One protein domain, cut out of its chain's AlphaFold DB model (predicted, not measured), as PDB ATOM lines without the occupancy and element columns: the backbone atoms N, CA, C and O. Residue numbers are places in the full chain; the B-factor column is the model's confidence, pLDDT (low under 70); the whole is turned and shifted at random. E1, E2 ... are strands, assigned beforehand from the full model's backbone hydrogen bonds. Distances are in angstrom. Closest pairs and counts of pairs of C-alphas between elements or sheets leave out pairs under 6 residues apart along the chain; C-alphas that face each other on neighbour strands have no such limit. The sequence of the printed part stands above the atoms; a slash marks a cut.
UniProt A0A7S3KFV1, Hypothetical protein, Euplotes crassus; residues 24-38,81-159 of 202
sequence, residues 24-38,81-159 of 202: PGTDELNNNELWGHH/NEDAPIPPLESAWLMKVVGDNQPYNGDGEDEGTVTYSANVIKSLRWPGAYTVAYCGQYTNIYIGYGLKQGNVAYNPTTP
ATOM      1  N   PRO A  24      56.432  20.079 -22.645       85.44
ATOM      2  CA  PRO A  24      56.106  21.487 -22.424       85.44
ATOM      3  C   PRO A  24      56.407  21.955 -20.994       85.44
ATOM      4  O   PRO A  24      56.497  21.149 -20.058       85.44
ATOM      5  N   GLY A  25      56.516  23.271 -20.805       83.19
ATOM      6  CA  GLY A  25      56.715  23.852 -19.476       83.19
ATOM      7  C   GLY A  25      55.525  23.587 -18.542       83.19
ATOM      8  O   GLY A  25      54.391  23.428 -18.990       83.19
ATOM      9  N   THR A  26      55.742  23.585 -17.221       84.81
ATOM     10  CA  THR A  26      54.671  23.276 -16.248       84.81
ATOM     11  C   THR A  26      53.443  24.189 -16.373       84.81
ATOM     12  O   THR A  26      52.315  23.740 -16.153       84.81
ATOM     13  N   ASP A  27      53.648  25.463 -16.717       83.88
ATOM     14  CA  ASP A  27      52.559  26.423 -16.918       83.88
ATOM     15  C   ASP A  27      51.745  26.106 -18.183       83.88
ATOM     16  O   ASP A  27      50.519  26.150 -18.157       83.88
ATOM     17  N   GLU A  28      52.415  25.679 -19.258       87.50
ATOM     18  CA  GLU A  28      51.776  25.257 -20.510       87.50
ATOM     19  C   GLU A  28      50.952  23.985 -20.297       87.50
ATOM     20  O   GLU A  28      49.814  23.903 -20.754       87.50
ATOM     21  N   LEU A  29      51.474  23.038 -19.505       89.19
ATOM     22  CA  LEU A  29      50.775  21.811 -19.105       89.19
ATOM     23  C   LEU A  29      49.491  22.066 -18.298       89.19
ATOM     24  O   LEU A  29      48.719  21.132 -18.087       89.19
ATOM     25  N   ASN A  30      49.222  23.304 -17.871       89.31
ATOM     26  CA  ASN A  30      47.943  23.723 -17.291       89.31
ATOM     27  C   ASN A  30      46.871  24.033 -18.355       89.31
ATOM     28  O   ASN A  30      46.029  24.912 -18.163       89.31
ATOM     29  N   ASN A  31      46.902  23.307 -19.470       90.25
ATOM     30  CA  ASN A  31      45.897  23.328 -20.520       90.25
ATOM     31  C   ASN A  31      45.359  21.905 -20.733       90.25
ATOM     32  O   ASN A  31      46.133  20.981 -20.968       90.25
ATOM     33  N   ASN A  32      44.034  21.734 -20.682       87.12
ATOM     34  CA  ASN A  32      43.378  20.437 -20.885       87.12
ATOM     35  C   ASN A  32      43.606  19.866 -22.296       87.12
ATOM     36  O   ASN A  32      43.548  18.658 -22.465       87.12
ATOM     37  N   GLU A  33      43.895  20.704 -23.292       90.31
ATOM     38  CA  GLU A  33      44.142  20.266 -24.676       90.31
ATOM     39  C   GLU A  33      45.481  19.528 -24.848       90.31
ATOM     40  O   GLU A  33      45.670  18.811 -25.825       90.31
ATOM     41  N   LEU A  34      46.420  19.684 -23.905       91.50
ATOM     42  CA  LEU A  34      47.732  19.021 -23.955       91.50
ATOM     43  C   LEU A  34      47.732  17.618 -23.341       91.50
ATOM     44  O   LEU A  34      48.765  16.950 -23.323       91.50
ATOM     45  N   TRP A  35      46.591  17.176 -22.817       92.50
ATOM     46  CA  TRP A  35      46.447  15.889 -22.157       92.50
ATOM     47  C   TRP A  35      45.437  15.039 -22.909       92.50
ATOM     48  O   TRP A  35      44.313  15.473 -23.147       92.50
ATOM     49  N   GLY A  36      45.835  13.815 -23.242       92.12
ATOM     50  CA  GLY A  36      44.993  12.849 -23.935       92.12
ATOM     51  C   GLY A  36      44.916  11.510 -23.212       92.12
ATOM     52  O   GLY A  36      45.763  11.169 -22.379       92.12
ATOM     53  N   HIS A  37      43.887  10.734 -23.539       92.12
ATOM     54  CA  HIS A  37      43.689   9.396 -22.984       92.12
ATOM     55  C   HIS A  37      44.647   8.385 -23.607       92.12
ATOM     56  O   HIS A  37      44.603   8.117 -24.802       92.12
ATOM     57  N   HIS A  38      45.477   7.756 -22.778       88.88
ATOM     58  CA  HIS A  38      46.385   6.697 -23.225       88.88
ATOM     59  C   HIS A  38      45.656   5.389 -23.582       88.88
ATOM     60  O   HIS A  38      46.099   4.641 -24.448       88.88
ATOM     61  N   ASN A  81      39.745  17.520 -22.662       91.25
ATOM     62  CA  ASN A  81      38.795  18.620 -22.841       91.25
ATOM     63  C   ASN A  81      37.489  18.173 -23.520       91.25
ATOM     64  O   ASN A  81      36.475  18.852 -23.369       91.25
ATOM     65  N   GLU A  82      37.512  17.059 -24.254       90.62
ATOM     66  CA  GLU A  82      36.343  16.502 -24.948       90.62
ATOM     67  C   GLU A  82      35.501  15.586 -24.044       90.62
ATOM     68  O   GLU A  82      34.396  15.180 -24.410       90.62
ATOM     69  N   ASP A  83      35.981  15.293 -22.831       90.88
ATOM     70  CA  ASP A  83      35.262  14.453 -21.883       90.88
ATOM     71  C   ASP A  83      33.932  15.078 -21.450       90.88
ATOM     72  O   ASP A  83      33.837  16.244 -21.056       90.88
ATOM     73  N   ALA A  84      32.895  14.238 -21.409       89.81
ATOM     74  CA  ALA A  84      31.575  14.654 -20.963       89.81
ATOM     75  C   ALA A  84      31.622  15.250 -19.534       89.81
ATOM     76  O   ALA A  84      32.076  14.573 -18.595       89.81
ATOM     77  N   PRO A  85      31.083  16.467 -19.322       89.75
ATOM     78  CA  PRO A  85      31.066  17.104 -18.010       89.75
ATOM     79  C   PRO A  85      30.199  16.320 -17.013       89.75
ATOM     80  O   PRO A  85      29.437  15.421 -17.378       89.75
ATOM     81  N   ILE A  86      30.338  16.625 -15.722       86.31
ATOM     82  CA  ILE A  86      29.616  15.936 -14.644       86.31
ATOM     83  C   ILE A  86      28.594  16.904 -14.061       86.31
ATOM     84  O   ILE A  86      28.993  17.724 -13.245       86.31
ATOM     85  N   PRO A  87      27.293  16.811 -14.367       84.56
ATOM     86  CA  PRO A  87      26.299  17.706 -13.776       84.56
ATOM     87  C   PRO A  87      26.362  17.696 -12.234       84.56
ATOM     88  O   PRO A  87      26.388  16.610 -11.644       84.56
ATOM     89  N   PRO A  88      26.395  18.855 -11.540       84.00
ATOM     90  CA  PRO A  88      26.272  20.242 -12.025       84.00
ATOM     91  C   PRO A  88      27.600  20.940 -12.404       84.00
ATOM     92  O   PRO A  88      27.614  22.145 -12.628       84.00
ATOM     93  N   LEU A  89      28.724  20.231 -12.403       84.88
ATOM     94  CA  LEU A  89      30.049  20.733 -12.767       84.88
ATOM     95  C   LEU A  89      30.211  20.805 -14.295       84.88
ATOM     96  O   LEU A  89      29.777  19.920 -15.030       84.88
ATOM     97  N   GLU A  90      30.896  21.843 -14.764       84.81
ATOM     98  CA  GLU A  90      31.095  22.131 -16.195       84.81
ATOM     99  C   GLU A  90      32.271  21.360 -16.823       84.81
ATOM    100  O   GLU A  90      32.500  21.463 -18.022       84.81
ATOM    101  N   SER A  91      33.016  20.572 -16.038       88.62
ATOM    102  CA  SER A  91      34.155  19.773 -16.511       88.62
ATOM    103  C   SER A  91      34.277  18.449 -15.748       88.62
ATOM    104  O   SER A  91      33.827  18.329 -14.603       88.62
ATOM    105  N   ALA A  92      34.895  17.449 -16.381       91.56
ATOM    106  CA  ALA A  92      35.268  16.175 -15.764       91.56
ATOM    107  C   ALA A  92      36.634  16.218 -15.053       91.56
ATOM    108  O   ALA A  92      36.931  15.333 -14.240       91.56
ATOM    109  N   TRP A  93      37.433  17.254 -15.315       94.12
ATOM    110  CA  TRP A  93      38.816  17.380 -14.862       94.12
ATOM    111  C   TRP A  93      39.069  18.737 -14.212       94.12
ATOM    112  O   TRP A  93      38.520  19.763 -14.614       94.12
ATOM    113  N   LEU A  94      39.911  18.739 -13.183       93.19
ATOM    114  CA  LEU A  94      40.374  19.946 -12.510       93.19
ATOM    115  C   LEU A  94      41.898  19.983 -12.551       93.19
ATOM    116  O   LEU A  94      42.539  19.075 -12.024       93.19
ATOM    117  N   MET A  95      42.462  21.049 -13.109       93.19
ATOM    118  CA  MET A  95      43.907  21.265 -13.162       93.19
ATOM    119  C   MET A  95      44.334  22.326 -12.153       93.19
ATOM    120  O   MET A  95      43.606  23.285 -11.876       93.19
ATOM    121  N   LYS A  96      45.518  22.144 -11.575       92.75
ATOM    122  CA  LYS A  96      46.137  23.114 -10.682       92.75
ATOM    123  C   LYS A  96      47.652  22.996 -10.739       92.75
ATOM    124  O   LYS A  96      48.205  21.933 -10.477       92.75
ATOM    125  N   VAL A  97      48.316  24.124 -10.956       92.94
ATOM    126  CA  VAL A  97      49.761  24.246 -10.749       92.94
ATOM    127  C   VAL A  97      50.044  24.462  -9.260       92.94
ATOM    128  O   VAL A  97      49.376  25.256  -8.588       92.94
ATOM    129  N   VAL A  98      51.017  23.729  -8.727       92.00
ATOM    130  CA  VAL A  98      51.482  23.822  -7.337       92.00
ATOM    131  C   VAL A  98      52.994  24.010  -7.298       92.00
ATOM    132  O   VAL A  98      53.699  23.513  -8.168       92.00
ATOM    133  N   GLY A  99      53.503  24.690  -6.273       89.69
ATOM    134  CA  GLY A  99      54.930  24.995  -6.146       89.69
ATOM    135  C   GLY A  99      55.273  26.389  -6.659       89.69
ATOM    136  O   GLY A  99      54.424  27.283  -6.640       89.69
ATOM    137  N   ASP A 100      56.522  26.570  -7.070       87.38
ATOM    138  CA  ASP A 100      57.047  27.861  -7.503       87.38
ATOM    139  C   ASP A 100      57.104  27.940  -9.029       87.38
ATOM    140  O   ASP A 100      57.832  27.183  -9.667       87.38
ATOM    141  N   ASN A 101      56.311  28.846  -9.605       83.94
ATOM    142  CA  ASN A 101      56.233  29.061 -11.052       83.94
ATOM    143  C   ASN A 101      57.314  30.027 -11.571       83.94
ATOM    144  O   ASN A 101      57.341  30.364 -12.752       83.94
ATOM    145  N   GLN A 102      58.196  30.528 -10.706       85.00
ATOM    146  CA  GLN A 102      59.278  31.378 -11.165       85.00
ATOM    147  C   GLN A 102      60.262  30.567 -12.033       85.00
ATOM    148  O   GLN A 102      60.690  29.489 -11.617       85.00
ATOM    149  N   PRO A 103      60.651  31.077 -13.215       82.94
ATOM    150  CA  PRO A 103      61.717  30.477 -14.002       82.94
ATOM    151  C   PRO A 103      63.069  30.706 -13.316       82.94
ATOM    152  O   PRO A 103      63.435  31.841 -12.996       82.94
ATOM    153  N   TYR A 104      63.819  29.630 -13.112       84.12
ATOM    154  CA  TYR A 104      65.187  29.641 -12.604       84.12
ATOM    155  C   TYR A 104      66.152  29.254 -13.718       84.12
ATOM    156  O   TYR A 104      65.818  28.447 -14.580       84.12
ATOM    157  N   ASN A 105      67.364  29.802 -13.698       82.19
ATOM    158  CA  ASN A 105      68.425  29.277 -14.551       82.19
ATOM    159  C   ASN A 105      68.876  27.936 -13.965       82.19
ATOM    160  O   ASN A 105      69.120  27.853 -12.760       82.19
ATOM    161  N   GLY A 106      68.945  26.901 -14.797       71.50
ATOM    162  CA  GLY A 106      69.528  25.623 -14.419       71.50
ATOM    163  C   GLY A 106      71.009  25.803 -14.092       71.50
ATOM    164  O   GLY A 106      71.749  26.442 -14.841       71.50
ATOM    165  N   ASP A 107      71.430  25.266 -12.950       67.56
ATOM    166  CA  ASP A 107      72.831  25.218 -12.546       67.56
ATOM    167  C   ASP A 107      73.337  23.779 -12.753       67.56
ATOM    168  O   ASP A 107      72.898  22.869 -12.050       67.56
ATOM    169  N   GLY A 108      74.276  23.551 -13.683       69.12
ATOM    170  CA  GLY A 108      74.924  22.243 -13.879       69.12
ATOM    171  C   GLY A 108      74.687  21.604 -15.254       69.12
ATOM    172  O   GLY A 108      74.906  22.257 -16.267       69.12
ATOM    173  N   GLU A 109      74.325  20.314 -15.280       62.00
ATOM    174  CA  GLU A 109      74.095  19.522 -16.511       62.00
ATOM    175  C   GLU A 109      72.784  19.893 -17.235       62.00
ATOM    176  O   GLU A 109      72.652  19.641 -18.430       62.00
ATOM    177  N   ASP A 110      71.853  20.548 -16.537       59.88
ATOM    178  CA  ASP A 110      70.604  21.069 -17.090       59.88
ATOM    179  C   ASP A 110      70.814  22.495 -17.639       59.88
ATOM    180  O   ASP A 110      70.484  23.491 -16.988       59.88
ATOM    181  N   GLU A 111      71.391  22.625 -18.839       61.44
ATOM    182  CA  GLU A 111      71.423  23.911 -19.551       61.44
ATOM    183  C   GLU A 111      69.991  24.329 -19.941       61.44
ATOM    184  O   GLU A 111      69.403  23.790 -20.878       61.44
ATOM    185  N   GLY A 112      69.404  25.305 -19.235       72.19
ATOM    186  CA  GLY A 112      68.073  25.821 -19.571       72.19
ATOM    187  C   GLY A 112      67.366  26.588 -18.454       72.19
ATOM    188  O   GLY A 112      67.960  26.943 -17.436       72.19
ATOM    189  N   THR A 113      66.076  26.854 -18.662       74.50
ATOM    190  CA  THR A 113      65.176  27.441 -17.661       74.50
ATOM    191  C   THR A 113      64.418  26.320 -16.948       74.50
ATOM    192  O   THR A 113      63.664  25.594 -17.590       74.50
ATOM    193  N   VAL A 114      64.586  26.189 -15.632       76.62
ATOM    194  CA  VAL A 114      63.916  25.185 -14.790       76.62
ATOM    195  C   VAL A 114      62.874  25.864 -13.907       76.62
ATOM    196  O   VAL A 114      63.130  26.914 -13.322       76.62
ATOM    197  N   THR A 115      61.707  25.242 -13.760       83.62
ATOM    198  CA  THR A 115      60.643  25.723 -12.874       83.62
ATOM    199  C   THR A 115      60.343  24.665 -11.816       83.62
ATOM    200  O   THR A 115      60.097  23.504 -12.139       83.62
ATOM    201  N   TYR A 116      60.322  25.052 -10.536       87.44
ATOM    202  CA  TYR A 116      60.036  24.153  -9.406       87.44
ATOM    203  C   TYR A 116      58.536  24.101  -9.079       87.44
ATOM    204  O   TYR A 116      58.116  24.166  -7.917       87.44
ATOM    205  N   SER A 117      57.719  23.976 -10.120       89.94
ATOM    206  CA  SER A 117      56.279  23.773 -10.018       89.94
ATOM    207  C   SER A 117      55.891  22.438 -10.638       89.94
ATOM    208  O   SER A 117      56.534  21.952 -11.569       89.94
ATOM    209  N   ALA A 118      54.823  21.845 -10.117       92.12
ATOM    210  CA  ALA A 118      54.199  20.650 -10.658       92.12
ATOM    211  C   ALA A 118      52.785  20.977 -11.145       92.12
ATOM    212  O   ALA A 118      52.047  21.718 -10.486       92.12
ATOM    213  N   ASN A 119      52.391  20.398 -12.274       94.00
ATOM    214  CA  ASN A 119      51.012  20.416 -12.732       94.00
ATOM    215  C   ASN A 119      50.282  19.211 -12.132       94.00
ATOM    216  O   ASN A 119      50.767  18.085 -12.223       94.00
ATOM    217  N   VAL A 120      49.141  19.445 -11.488       94.94
ATOM    218  CA  VAL A 120      48.309  18.393 -10.904       94.94
ATOM    219  C   VAL A 120      46.939  18.428 -11.555       94.94
ATOM    220  O   VAL A 120      46.221  19.422 -11.460       94.94
ATOM    221  N   ILE A 121      46.550  17.305 -12.138       95.94
ATOM    222  CA  ILE A 121      45.238  17.072 -12.727       95.94
ATOM    223  C   ILE A 121      44.495  16.104 -11.826       95.94
ATOM    224  O   ILE A 121      45.030  15.083 -11.394       95.94
ATOM    225  N   LYS A 122      43.243  16.423 -11.530       95.19
ATOM    226  CA  LYS A 122      42.354  15.612 -10.709       95.19
ATOM    227  C   LYS A 122      41.124  15.235 -11.520       95.19
ATOM    228  O   LYS A 122      40.446  16.119 -12.045       95.19
ATOM    229  N   SER A 123      40.778  13.949 -11.535       94.56
ATOM    230  CA  SER A 123      39.477  13.521 -12.050       94.56
ATOM    231  C   SER A 123      38.378  13.884 -11.057       94.56
ATOM    232  O   SER A 123      38.427  13.529  -9.873       94.56
ATOM    233  N   LEU A 124      37.358  14.581 -11.546       93.06
ATOM    234  CA  LEU A 124      36.128  14.837 -10.804       93.06
ATOM    235  C   LEU A 124      35.163  13.653 -10.926       93.06
ATOM    236  O   LEU A 124      34.337  13.452 -10.045       93.06
ATOM    237  N   ARG A 125      35.272  12.843 -11.989       92.12
ATOM    238  CA  ARG A 125      34.406  11.671 -12.221       92.12
ATOM    239  C   ARG A 125      34.804  10.496 -11.344       92.12
ATOM    240  O   ARG A 125      33.941   9.764 -10.862       92.12
ATOM    241  N   TRP A 126      36.103  10.349 -11.109       93.56
ATOM    242  CA  TRP A 126      36.673   9.321 -10.251       93.56
ATOM    243  C   TRP A 126      37.504   9.969  -9.143       93.56
ATOM    244  O   TRP A 126      38.722  10.102  -9.285       93.56
ATOM    245  N   PRO A 127      36.871  10.369  -8.023       92.81
ATOM    246  CA  PRO A 127      37.582  10.955  -6.897       92.81
ATOM    247  C   PRO A 127      38.675  10.007  -6.403       92.81
ATOM    248  O   PRO A 127      38.393   8.891  -5.962       92.81
ATOM    249  N   GLY A 128      39.922  10.458  -6.510       93.94
ATOM    250  CA  GLY A 128      41.103   9.650  -6.212       93.94
ATOM    251  C   GLY A 128      42.037   9.449  -7.402       93.94
ATOM    252  O   GLY A 128      43.192   9.109  -7.172       93.94
ATOM    253  N   ALA A 129      41.586   9.689  -8.638       96.06
ATOM    254  CA  ALA A 129      42.462   9.717  -9.810       96.06
ATOM    255  C   ALA A 129      43.187  11.065  -9.907       96.06
ATOM    256  O   ALA A 129      42.548  12.121  -9.990       96.06
ATOM    257  N   TYR A 130      44.515  10.996  -9.914       95.81
ATOM    258  CA  TYR A 130      45.411  12.132 -10.053       95.81
ATOM    259  C   TYR A 130      46.473  11.853 -11.111       95.81
ATOM    260  O   TYR A 130      47.053  10.769 -11.145       95.81
ATOM    261  N   THR A 131      46.773  12.873 -11.902       95.56
ATOM    262  CA  THR A 131      47.934  12.919 -12.789       95.56
ATOM    263  C   THR A 131      48.823  14.060 -12.333       95.56
ATOM    264  O   THR A 131      48.337  15.164 -12.097       95.56
ATOM    265  N   VAL A 132      50.110  13.794 -12.148       94.06
ATOM    266  CA  VAL A 132      51.085  14.799 -11.714       94.06
ATOM    267  C   VAL A 132      52.200  14.867 -12.739       94.06
ATOM    268  O   VAL A 132      52.799  13.836 -13.038       94.06
ATOM    269  N   ALA A 133      52.483  16.066 -13.239       92.69
ATOM    270  CA  ALA A 133      53.611  16.360 -14.111       92.69
ATOM    271  C   ALA A 133      54.616  17.251 -13.383       92.69
ATOM    272  O   ALA A 133      54.243  18.278 -12.811       92.69
ATOM    273  N   TYR A 134      55.883  16.861 -13.397       89.19
ATOM    274  CA  TYR A 134      56.971  17.599 -12.775       89.19
ATOM    275  C   TYR A 134      58.278  17.332 -13.522       89.19
ATOM    276  O   TYR A 134      58.634  16.177 -13.746       89.19
ATOM    277  N   CYS A 135      59.001  18.401 -13.865       80.00
ATOM    278  CA  CYS A 135      60.364  18.337 -14.399       80.00
ATOM    279  C   CYS A 135      60.539  17.349 -15.574       80.00
ATOM    280  O   CYS A 135      61.413  16.486 -15.552       80.00
ATOM    281  N   GLY A 136      59.678  17.433 -16.592       80.00
ATOM    282  CA  GLY A 136      59.781  16.571 -17.776       80.00
ATOM    283  C   GLY A 136      59.237  15.147 -17.595       80.00
ATOM    284  O   GLY A 136      59.270  14.355 -18.533       80.00
ATOM    285  N   GLN A 137      58.713  14.805 -16.415       87.50
ATOM    286  CA  GLN A 137      58.116  13.502 -16.125       87.50
ATOM    287  C   GLN A 137      56.659  13.656 -15.698       87.50
ATOM    288  O   GLN A 137      56.272  14.666 -15.111       87.50
ATOM    289  N   TYR A 138      55.844  12.631 -15.946       91.50
ATOM    290  CA  TYR A 138      54.474  12.569 -15.448       91.50
ATOM    291  C   TYR A 138      54.146  11.190 -14.881       91.50
ATOM    292  O   TYR A 138      54.770  10.183 -15.221       91.50
ATOM    293  N   THR A 139      53.159  11.136 -13.992       93.94
ATOM    294  CA  THR A 139      52.654   9.885 -13.428       93.94
ATOM    295  C   THR A 139      51.160   9.966 -13.153       93.94
ATOM    296  O   THR A 139      50.643  11.026 -12.798       93.94
ATOM    297  N   ASN A 140      50.483   8.827 -13.289       94.56
ATOM    298  CA  ASN A 140      49.061   8.659 -13.018       94.56
ATOM    299  C   ASN A 140      48.897   7.736 -11.811       94.56
ATOM    300  O   ASN A 140      49.436   6.628 -11.795       94.56
ATOM    301  N   ILE A 141      48.137   8.170 -10.811       96.12
ATOM    302  CA  ILE A 141      47.858   7.391  -9.605       96.12
ATOM    303  C   ILE A 141      46.367   7.423  -9.284       96.12
ATOM    304  O   ILE A 141      45.699   8.445  -9.440       96.12
ATOM    305  N   TYR A 142      45.846   6.301  -8.793       96.19
ATOM    306  CA  TYR A 142      44.501   6.226  -8.235       96.19
ATOM    307  C   TYR A 142      44.563   5.830  -6.764       96.19
ATOM    308  O   TYR A 142      45.076   4.766  -6.419       96.19
ATOM    309  N   ILE A 143      44.019   6.681  -5.894       96.25
ATOM    310  CA  ILE A 143      43.897   6.428  -4.457       96.25
ATOM    311  C   ILE A 143      42.484   6.830  -4.028       96.25
ATOM    312  O   ILE A 143      42.189   8.009  -3.835       96.25
ATOM    313  N   GLY A 144      41.593   5.851  -3.886       93.69
ATOM    314  CA  GLY A 144      40.192   6.101  -3.559       93.69
ATOM    315  C   GLY A 144      39.389   4.825  -3.331       93.69
ATOM    316  O   GLY A 144      39.932   3.725  -3.298       93.69
ATOM    317  N   TYR A 145      38.078   4.989  -3.168       91.56
ATOM    318  CA  TYR A 145      37.148   3.909  -2.814       91.56
ATOM    319  C   TYR A 145      36.552   3.160  -4.018       91.56
ATOM    320  O   TYR A 145      35.713   2.288  -3.827       91.56
ATOM    321  N   GLY A 146      36.920   3.514  -5.252       89.75
ATOM    322  CA  GLY A 146      36.328   2.922  -6.459       89.75
ATOM    323  C   GLY A 146      34.883   3.361  -6.723       89.75
ATOM    324  O   GLY A 146      34.144   2.663  -7.407       89.75
ATOM    325  N   LEU A 147      34.459   4.506  -6.178       87.69
ATOM    326  CA  LEU A 147      33.110   5.041  -6.364       87.69
ATOM    327  C   LEU A 147      33.112   6.172  -7.395       87.69
ATOM    328  O   LEU A 147      33.817   7.168  -7.235       87.69
ATOM    329  N   LYS A 148      32.294   6.017  -8.441       87.50
ATOM    330  CA  LYS A 148      32.107   7.022  -9.494       87.50
ATOM    331  C   LYS A 148      31.259   8.181  -8.969       87.50
ATOM    332  O   LYS A 148      30.149   7.970  -8.480       87.50
ATOM    333  N   GLN A 149      31.756   9.406  -9.099       85.06
ATOM    334  CA  GLN A 149      31.018  10.609  -8.728       85.06
ATOM    335  C   GLN A 149      29.876  10.868  -9.719       85.06
ATOM    336  O   GLN A 149      30.047  10.736 -10.931       85.06
ATOM    337  N   GLY A 150      28.706  11.239  -9.195       72.94
ATOM    338  CA  GLY A 150      27.515  11.519 -10.001       72.94
ATOM    339  C   GLY A 150      26.759  10.277 -10.479       72.94
ATOM    340  O   GLY A 150      25.738  10.425 -11.143       72.94
ATOM    341  N   ASN A 151      27.213   9.064 -10.139       68.69
ATOM    342  CA  ASN A 151      26.394   7.870 -10.335       68.69
ATOM    343  C   ASN A 151      25.334   7.778  -9.228       68.69
ATOM    344  O   ASN A 151      25.563   8.223  -8.098       68.69
ATOM    345  N   VAL A 152      24.178   7.204  -9.553       67.06
ATOM    346  CA  VAL A 152      23.122   6.942  -8.577       67.06
ATOM    347  C   VAL A 152      23.725   6.030  -7.511       67.06
ATOM    348  O   VAL A 152      24.309   4.992  -7.831       67.06
ATOM    349  N   ALA A 153      23.655   6.445  -6.243       66.12
ATOM    350  CA  ALA A 153      24.007   5.568  -5.134       66.12
ATOM    351  C   ALA A 153      23.266   4.241  -5.328       66.12
ATOM    352  O   ALA A 153      22.113   4.267  -5.747       66.12
ATOM    353  N   TYR A 154      23.946   3.115  -5.089       67.94
ATOM    354  CA  TYR A 154      23.409   1.774  -5.328       67.94
ATOM    355  C   TYR A 154      21.926   1.691  -4.944       67.94
ATOM    356  O   TYR A 154      21.577   1.736  -3.764       67.94
ATOM    357  N   ASN A 155      21.071   1.594  -5.959       74.94
ATOM    358  CA  ASN A 155      19.677   1.242  -5.784       74.94
ATOM    359  C   ASN A 155      19.599  -0.269  -5.989       74.94
ATOM    360  O   ASN A 155      20.083  -0.748  -7.020       74.94
ATOM    361  N   PRO A 156      19.027  -1.028  -5.039       80.75
ATOM    362  CA  PRO A 156      18.742  -2.436  -5.263       80.75
ATOM    363  C   PRO A 156      18.017  -2.576  -6.598       80.75
ATOM    364  O   PRO A 156      17.070  -1.834  -6.867       80.75
ATOM    365  N   THR A 157      18.493  -3.487  -7.444       78.75
ATOM    366  CA  THR A 157      17.826  -3.775  -8.711       78.75
ATOM    367  C   THR A 157      16.384  -4.146  -8.410       78.75
ATOM    368  O   THR A 157      16.130  -4.960  -7.514       78.75
ATOM    369  N   THR A 158      15.441  -3.543  -9.130       80.81
ATOM    370  CA  THR A 158      14.055  -3.998  -9.080       80.81
ATOM    371  C   THR A 158      14.016  -5.482  -9.446       80.81
ATOM    372  O   THR A 158      14.861  -5.939 -10.225       80.81
ATOM    373  N   PRO A 159      13.098  -6.262  -8.852       87.94
ATOM    374  CA  PRO A 159      12.914  -7.637  -9.285       87.94
ATOM    375  C   PRO A 159      12.645  -7.662 -10.800       87.94
ATOM    376  O   PRO A 159      12.099  -6.688 -11.324       87.94
TER     377      PRO A 159
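What this domain is: This is residues 24 to 38 and 81 to 159 of the 202 residues of the protein "Hypothetical protein" of Euplotes crassus (UniProt A0A7S3KFV1). With little regular structure, this is a narrow, twisted sheet of four antiparallel strands, with the unnamed residues 24 to 35 over one face and a tail, residues 152 to 159, sticking out and adding to the length. It is all strand, but the named strands hold only 36 of the 94 printed residues; there is no named helix. E1 E2 E3 E4 form a meander, each strand the antiparallel neighbour of the one before. The whole is loose, radius of gyration of the C-alphas 17.5 A, spanning 69 by 23 by 23 A.

Where its parts are: E1, residues 93 to 105, starts at C-alpha (38.816, 17.380, -14.862), measures 31.9 A and bends by 56 degrees at residue 99. E2, 113 to 123, measures 29.8 A and bends by 58 degrees at 116. E3 is 129 to 134, 16.8 A; E4 is 137 to 142, 17.3 A, ending at (44.501, 6.226, -8.235).

How they stand to each other: Hairpin E1 and E2 has N 96 and O 120 at 2.8 A, within hydrogen-bond range. So are N 121 and O 131 of hairpin E2 and E3, 2.8 A, and N 132 and O 139 of hairpin E3 and E4, 2.9 A. Edge strands E1 and E4 are apart.

The domain as a whole: Residues 39 to 80 are cut out; C-alphas 38 and 81 are 14.1 A apart. No link between strands is long. Residues 107 to 111 and 151 to 154 have pLDDT under 70.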